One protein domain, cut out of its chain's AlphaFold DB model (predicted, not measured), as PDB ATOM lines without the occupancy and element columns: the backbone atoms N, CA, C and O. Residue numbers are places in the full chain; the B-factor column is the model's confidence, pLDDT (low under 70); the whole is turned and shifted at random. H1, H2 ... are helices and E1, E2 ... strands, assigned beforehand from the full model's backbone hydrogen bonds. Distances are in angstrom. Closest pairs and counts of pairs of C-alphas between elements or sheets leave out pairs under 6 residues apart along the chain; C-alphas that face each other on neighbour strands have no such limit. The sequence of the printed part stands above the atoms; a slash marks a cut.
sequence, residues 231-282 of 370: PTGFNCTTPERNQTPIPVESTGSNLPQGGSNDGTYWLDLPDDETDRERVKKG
ATOM      1  N   PRO A 231     -54.202  15.985  13.033       55.88
ATOM      2  CA  PRO A 231     -54.559  14.807  12.233       55.88
ATOM      3  C   PRO A 231     -53.546  13.656  12.389       55.88
ATOM      4  O   PRO A 231     -52.487  13.633  11.764       55.88
ATOM      5  N   THR A 232     -53.876  12.654  13.201       58.50
ATOM      6  CA  THR A 232     -53.006  11.489  13.444       58.50
ATOM      7  C   THR A 232     -53.068  10.462  12.305       58.50
ATOM      8  O   THR A 232     -54.150  10.190  11.788       58.50
ATOM      9  N   GLY A 233     -51.942   9.827  11.954       64.94
ATOM     10  CA  GLY A 233     -51.895   8.728  10.970       64.94
ATOM     11  C   GLY A 233     -51.628   9.142   9.517       64.94
ATOM     12  O   GLY A 233     -51.622   8.285   8.637       64.94
ATOM     13  N   PHE A 234     -51.387  10.430   9.281       72.88
ATOM     14  CA  PHE A 234     -50.901  10.976   8.012       72.88
ATOM     15  C   PHE A 234     -49.383  11.083   8.006       72.88
ATOM     16  O   PHE A 234     -48.761  11.058   9.067       72.88
ATOM     17  N   ASN A 235     -48.804  11.282   6.826       74.44
ATOM     18  CA  ASN A 235     -47.436  11.764   6.699       74.44
ATOM     19  C   ASN A 235     -47.434  13.257   6.341       74.44
ATOM     20  O   ASN A 235     -48.237  13.703   5.526       74.44
ATOM     21  N   CYS A 236     -46.526  14.031   6.933       73.25
ATOM     22  CA  CYS A 236     -46.242  15.408   6.540       73.25
ATOM     23  C   CYS A 236     -45.008  15.431   5.629       73.25
ATOM     24  O   CYS A 236     -43.963  14.869   5.975       73.25
ATOM     25  N   THR A 237     -45.134  16.077   4.469       71.62
ATOM     26  CA  THR A 237     -44.071  16.159   3.455       71.62
ATOM     27  C   THR A 237     -43.512  17.580   3.366       71.62
ATOM     28  O   THR A 237     -44.249  18.550   3.546       71.62
ATOM     29  N   THR A 238     -42.208  17.705   3.096       63.00
ATOM     30  CA  THR A 238     -41.488  18.987   2.980       63.00
ATOM     31  C   THR A 238     -41.196  19.338   1.506       63.00
ATOM     32  O   THR A 238     -41.204  18.449   0.648       63.00
ATOM     33  N   PRO A 239     -40.898  20.612   1.166       52.41
ATOM     34  CA  PRO A 239     -40.639  21.037  -0.219       52.41
ATOM     35  C   PRO A 239     -39.417  20.373  -0.868       52.41
ATOM     36  O   PRO A 239     -39.286  20.342  -2.096       52.41
ATOM     37  N   GLU A 240     -38.475  19.887  -0.059       57.88
ATOM     38  CA  GLU A 240     -37.258  19.258  -0.551       57.88
ATOM     39  C   GLU A 240     -37.571  17.829  -1.008       57.88
ATOM     40  O   GLU A 240     -37.642  16.909  -0.200       57.88
ATOM     41  N   ARG A 241     -37.707  17.643  -2.330       47.38
ATOM     42  CA  ARG A 241     -38.027  16.388  -3.059       47.38
ATOM     43  C   ARG A 241     -37.259  15.106  -2.666       47.38
ATOM     44  O   ARG A 241     -37.547  14.059  -3.232       47.38
ATOM     45  N   ASN A 242     -36.293  15.179  -1.753       52.81
ATOM     46  CA  ASN A 242     -35.474  14.060  -1.285       52.81
ATOM     47  C   ASN A 242     -35.689  13.702   0.197       52.81
ATOM     48  O   ASN A 242     -34.983  12.826   0.696       52.81
ATOM     49  N   GLN A 243     -36.603  14.362   0.915       61.28
ATOM     50  CA  GLN A 243     -36.923  13.987   2.293       61.28
ATOM     51  C   GLN A 243     -38.076  12.982   2.320       61.28
ATOM     52  O   GLN A 243     -39.095  13.162   1.656       61.28
ATOM     53  N   THR A 244     -37.897  11.904   3.080       66.50
ATOM     54  CA  THR A 244     -38.939  10.906   3.326       66.50
ATOM     55  C   THR A 244     -40.098  11.554   4.092       66.50
ATOM     56  O   THR A 244     -39.833  12.271   5.061       66.50
ATOM     57  N   PRO A 245     -41.362  11.303   3.704       75.56
ATOM     58  CA  PRO A 245     -42.521  11.773   4.456       75.56
ATOM     59  C   PRO A 245     -42.436  11.344   5.927       75.56
ATOM     60  O   PRO A 245     -42.042  10.215   6.230       75.56
ATOM     61  N   ILE A 246     -42.781  12.248   6.846       81.25
ATOM     62  CA  ILE A 246     -42.651  12.008   8.289       81.25
ATOM     63  C   ILE A 246     -44.040  11.734   8.875       81.25
ATOM     64  O   ILE A 246     -44.926  12.573   8.699       81.25
ATOM     65  N   PRO A 247     -44.252  10.622   9.605       81.38
ATOM     66  CA  PRO A 247     -45.519  10.365  10.284       81.38
ATOM     67  C   PRO A 247     -45.902  11.502  11.231       81.38
ATOM     68  O   PRO A 247     -45.083  11.969  12.022       81.38
ATOM     69  N   VAL A 248     -47.155  11.942  11.172       80.69
ATOM     70  CA  VAL A 248     -47.688  12.985  12.050       80.69
ATOM     71  C   VAL A 248     -47.843  12.435  13.465       80.69
ATOM     72  O   VAL A 248     -48.485  11.405  13.687       80.69
ATOM     73  N   GLU A 249     -47.255  13.137  14.432       77.06
ATOM     74  CA  GLU A 249     -47.358  12.799  15.846       77.06
ATOM     75  C   GLU A 249     -48.791  12.998  16.347       77.06
ATOM     76  O   GLU A 249     -49.520  13.885  15.896       77.06
ATOM     77  N   SER A 250     -49.188  12.213  17.353       69.88
ATOM     78  CA  SER A 250     -50.546  12.261  17.907       69.88
ATOM     79  C   SER A 250     -50.951  13.644  18.426       69.88
ATOM     80  O   SER A 250     -52.125  13.998  18.424       69.88
ATOM     81  N   THR A 251     -49.972  14.448  18.841       71.19
ATOM     82  CA  THR A 251     -50.172  15.820  19.324       71.19
ATOM     83  C   THR A 251     -50.047  16.878  18.226       71.19
ATOM     84  O   THR A 251     -50.379  18.036  18.461       71.19
ATOM     85  N   GLY A 252     -49.563  16.507  17.035       73.62
ATOM     86  CA  GLY A 252     -49.272  17.437  15.934       73.62
ATOM     87  C   GLY A 252     -48.112  18.380  16.195       73.62
ATOM     88  O   GLY A 252     -47.935  19.346  15.462       73.62
ATOM     89  N   SER A 253     -47.323  18.104  17.227       78.88
ATOM     90  CA  SER A 253     -46.062  18.773  17.562       78.88
ATOM     91  C   SER A 253     -45.122  18.934  16.365       78.88
ATOM     92  O   SER A 253     -44.425  19.941  16.276       78.88
ATOM     93  N   ASN A 254     -45.105  17.961  15.449       80.25
ATOM     94  CA  ASN A 254     -44.263  17.957  14.256       80.25
ATOM     95  C   ASN A 254     -44.928  18.577  13.012       80.25
ATOM     96  O   ASN A 254     -44.333  18.554  11.936       80.25
ATOM     97  N   LEU A 255     -46.130  19.150  13.148       79.81
ATOM     98  CA  LEU A 255     -46.763  19.964  12.111       79.81
ATOM     99  C   LEU A 255     -46.335  21.434  12.227       79.81
ATOM    100  O   LEU A 255     -46.076  21.910  13.339       79.81
ATOM    101  N   PRO A 256     -46.324  22.190  11.111       75.19
ATOM    102  CA  PRO A 256     -46.092  23.629  11.139       75.19
ATOM    103  C   PRO A 256     -47.038  24.344  12.116       75.19
ATOM    104  O   PRO A 256     -48.261  24.244  12.014       75.19
ATOM    105  N   GLN A 257     -46.469  25.083  13.069       73.56
ATOM    106  CA  GLN A 257     -47.225  25.840  14.069       73.56
ATOM    107  C   GLN A 257     -47.352  27.304  13.618       73.56
ATOM    108  O   GLN A 257     -46.465  28.122  13.858       73.56
ATOM    109  N   GLY A 258     -48.464  27.639  12.955       66.38
ATOM    110  CA  GLY A 258     -48.740  28.987  12.431       66.38
ATOM    111  C   GLY A 258     -48.189  29.243  11.019       66.38
ATOM    112  O   GLY A 258     -47.674  28.342  10.369       66.38
ATOM    113  N   GLY A 259     -48.326  30.484  10.533       66.06
ATOM    114  CA  GLY A 259     -47.943  30.886   9.169       66.06
ATOM    115  C   GLY A 259     -49.134  31.143   8.238       66.06
ATOM    116  O   GLY A 259     -50.294  31.067   8.644       66.06
ATOM    117  N   SER A 260     -48.843  31.510   6.989       64.62
ATOM    118  CA  SER A 260     -49.825  31.621   5.902       64.62
ATOM    119  C   SER A 260     -49.776  30.375   5.023       64.62
ATOM    120  O   SER A 260     -48.735  29.732   4.949       64.62
ATOM    121  N   ASN A 261     -50.859  30.063   4.308       70.94
ATOM    122  CA  ASN A 261     -50.837  28.997   3.305       70.94
ATOM    123  C   ASN A 261     -49.877  29.368   2.156       70.94
ATOM    124  O   ASN A 261     -50.231  30.162   1.285       70.94
ATOM    125  N   ASP A 262     -48.662  28.825   2.192       77.56
ATOM    126  CA  ASP A 262     -47.592  29.038   1.213       77.56
ATOM    127  C   ASP A 262     -47.344  27.804   0.322       77.56
ATOM    128  O   ASP A 262     -46.473  27.831  -0.548       77.56
ATOM    129  N   GLY A 263     -48.122  26.732   0.522       73.69
ATOM    130  CA  GLY A 263     -48.039  25.480  -0.232       73.69
ATOM    131  C   GLY A 263     -46.778  24.649   0.027       73.69
ATOM    132  O   GLY A 263     -46.497  23.737  -0.747       73.69
ATOM    133  N   THR A 264     -46.000  24.954   1.072       74.62
ATOM    134  CA  THR A 264     -44.710  24.287   1.330       74.62
ATOM    135  C   THR A 264     -44.843  22.931   2.025       74.62
ATOM    136  O   THR A 264     -44.003  22.057   1.819       74.62
ATOM    137  N   TYR A 265     -45.910  22.724   2.793       75.69
ATOM    138  CA  TYR A 265     -46.198  21.466   3.477       75.69
ATOM    139  C   TYR A 265     -47.585  20.970   3.088       75.69
ATOM    140  O   TYR A 265     -48.524  21.756   2.953       75.69
ATOM    141  N   TRP A 266     -47.724  19.656   2.953       78.06
ATOM    142  CA  TRP A 266     -49.012  19.000   2.758       78.06
ATOM    143  C   TRP A 266     -49.053  17.673   3.509       78.06
ATOM    144  O   TRP A 266     -48.015  17.093   3.849       78.06
ATOM    145  N   LEU A 267     -50.273  17.219   3.790       82.44
ATOM    146  CA  LEU A 267     -50.525  15.879   4.293       82.44
ATOM    147  C   LEU A 267     -50.616  14.917   3.113       82.44
ATOM    148  O   LEU A 267     -51.217  15.239   2.089       82.44
ATOM    149  N   ASP A 268     -50.040  13.737   3.282       85.00
ATOM    150  CA  ASP A 268     -50.147  12.646   2.325       85.00
ATOM    151  C   ASP A 268     -50.479  11.333   3.041       85.00
ATOM    152  O   ASP A 268     -50.336  11.198   4.265       85.00
ATOM    153  N   LEU A 269     -50.955  10.367   2.266       85.44
ATOM    154  CA  LEU A 269     -51.238   9.029   2.755       85.44
ATOM    155  C   LEU A 269     -49.933   8.261   3.042       85.44
ATOM    156  O   LEU A 269     -48.890   8.566   2.463       85.44
ATOM    157  N   PRO A 270     -49.980   7.234   3.906       86.50
ATOM    158  CA  PRO A 270     -48.857   6.324   4.103       86.50
ATOM    159  C   PRO A 270     -48.388   5.653   2.802       86.50
ATOM    160  O   PRO A 270     -49.203   5.325   1.937       86.50
ATOM    161  N   ASP A 271     -47.080   5.389   2.706       84.75
ATOM    162  CA  ASP A 271     -46.490   4.644   1.582       84.75
ATOM    163  C   ASP A 271     -46.872   3.153   1.608       84.75
ATOM    164  O   ASP A 271     -47.006   2.527   0.556       84.75
ATOM    165  N   ASP A 272     -47.049   2.574   2.805       88.94
ATOM    166  CA  ASP A 272     -47.501   1.190   2.963       88.94
ATOM    167  C   ASP A 272     -48.961   1.041   2.520       88.94
ATOM    168  O   ASP A 272     -49.843   1.768   2.971       88.94
ATOM    169  N   GLU A 273     -49.228   0.067   1.651       87.75
ATOM    170  CA  GLU A 273     -50.545  -0.140   1.041       87.75
ATOM    171  C   GLU A 273     -51.637  -0.459   2.074       87.75
ATOM    172  O   GLU A 273     -52.771   0.006   1.951       87.75
ATOM    173  N   THR A 274     -51.306  -1.227   3.115       88.50
ATOM    174  CA  THR A 274     -52.275  -1.621   4.144       88.50
ATOM    175  C   THR A 274     -52.667  -0.412   4.982       88.50
ATOM    176  O   THR A 274     -53.854  -0.165   5.213       88.50
ATOM    177  N   ASP A 275     -51.675   0.372   5.402       84.75
ATOM    178  CA  ASP A 275     -51.907   1.603   6.151       84.75
ATOM    179  C   ASP A 275     -52.578   2.682   5.304       84.75
ATOM    180  O   ASP A 275     -53.469   3.374   5.797       84.75
ATOM    181  N   ARG A 276     -52.232   2.780   4.020       86.62
ATOM    182  CA  ARG A 276     -52.885   3.677   3.068       86.62
ATOM    183  C   ARG A 276     -54.378   3.409   2.982       86.62
ATOM    184  O   ARG A 276     -55.176   4.333   3.131       86.62
ATOM    185  N   GLU A 277     -54.766   2.158   2.759       85.81
ATOM    186  CA  GLU A 277     -56.177   1.787   2.643       85.81
ATOM    187  C   GLU A 277     -56.918   1.908   3.979       85.81
ATOM    188  O   GLU A 277     -58.084   2.306   4.005       85.81
ATOM    189  N   ARG A 278     -56.242   1.645   5.104       86.62
ATOM    190  CA  ARG A 278     -56.786   1.904   6.444       86.62
ATOM    191  C   ARG A 278     -57.064   3.395   6.660       86.62
ATOM    192  O   ARG A 278     -58.150   3.738   7.115       86.62
ATOM    193  N   VAL A 279     -56.118   4.274   6.322       84.12
ATOM    194  CA  VAL A 279     -56.267   5.731   6.480       84.12
ATOM    195  C   VAL A 279     -57.344   6.274   5.548       84.12
ATOM    196  O   VAL A 279     -58.214   6.999   6.016       84.12
ATOM    197  N   LYS A 280     -57.370   5.867   4.269       84.38
ATOM    198  CA  LYS A 280     -58.412   6.287   3.312       84.38
ATOM    199  C   LYS A 280     -59.829   5.961   3.781       84.38
ATOM    200  O   LYS A 280     -60.732   6.763   3.568       84.38
ATOM    201  N   LYS A 281     -60.034   4.789   4.391       84.06
ATOM    202  CA  LYS A 281     -61.347   4.368   4.912       84.06
ATOM    203  C   LYS A 281     -61.782   5.178   6.132       84.06
ATOM    204  O   LYS A 281     -62.981   5.297   6.380       84.06
ATOM    205  N   GLY A 282     -60.819   5.726   6.874       80.81
ATOM    206  CA  GLY A 282     -61.051   6.338   8.173       80.81
ATOM    207  C   GLY A 282     -61.532   5.329   9.218       80.81
ATOM    208  O   GLY A 282     -61.716   4.140   8.955       80.81
TER     209      GLY A 282
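AT A GLANCE: This is residues 231 to 282 of the 370 residues of an uncharacterized protein of Lactuca saligna (UniProt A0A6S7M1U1). With little regular structure, this is mostly loop round a tiny two-stranded hairpin, E1 and E2, with short helix H1 at one end and residues 257 to 262 sticking out at the other. The 52 printed residues hold E1, E2 and H1 in that order, 15 residues in named elements, class mixed. The whole is only just compact, close to loose, with a radius of gyration of the C-alphas of 11.6 A and spans of 32 by 25 by 15 A.

HOW THE PARTS SIT: E1, residues 235 to 237, and E2, residues 266 to 268, are an antiparallel hairpin at 137 degrees; N 268 and O 235 are within hydrogen-bond range at 2.9 A. Residues 235 to 236 also pair antiparallel with residues 246 to 247. H1, residues 273 to 281, is apart from E1; its every O i to N i+4 pair is within hydrogen-bond range.

IN THESE COORDINATES: E1, 6.4 A long, begins at C-alpha 235 (-47.436, 11.764, 6.699). E2 is 6.5 A long. H1, 12.3 A long, ends at C-alpha 281 (-61.347, 4.368, 4.912).

THE WHOLE: The farthest C-alphas, of Ser 260 and Thr 274, are 33.4 A apart. The printed part has no cut; the 28-residue link E1 to E2 is long. Confidence is under 70 at residues 231 to 233, 238 to 244, 250 and 258 to 260.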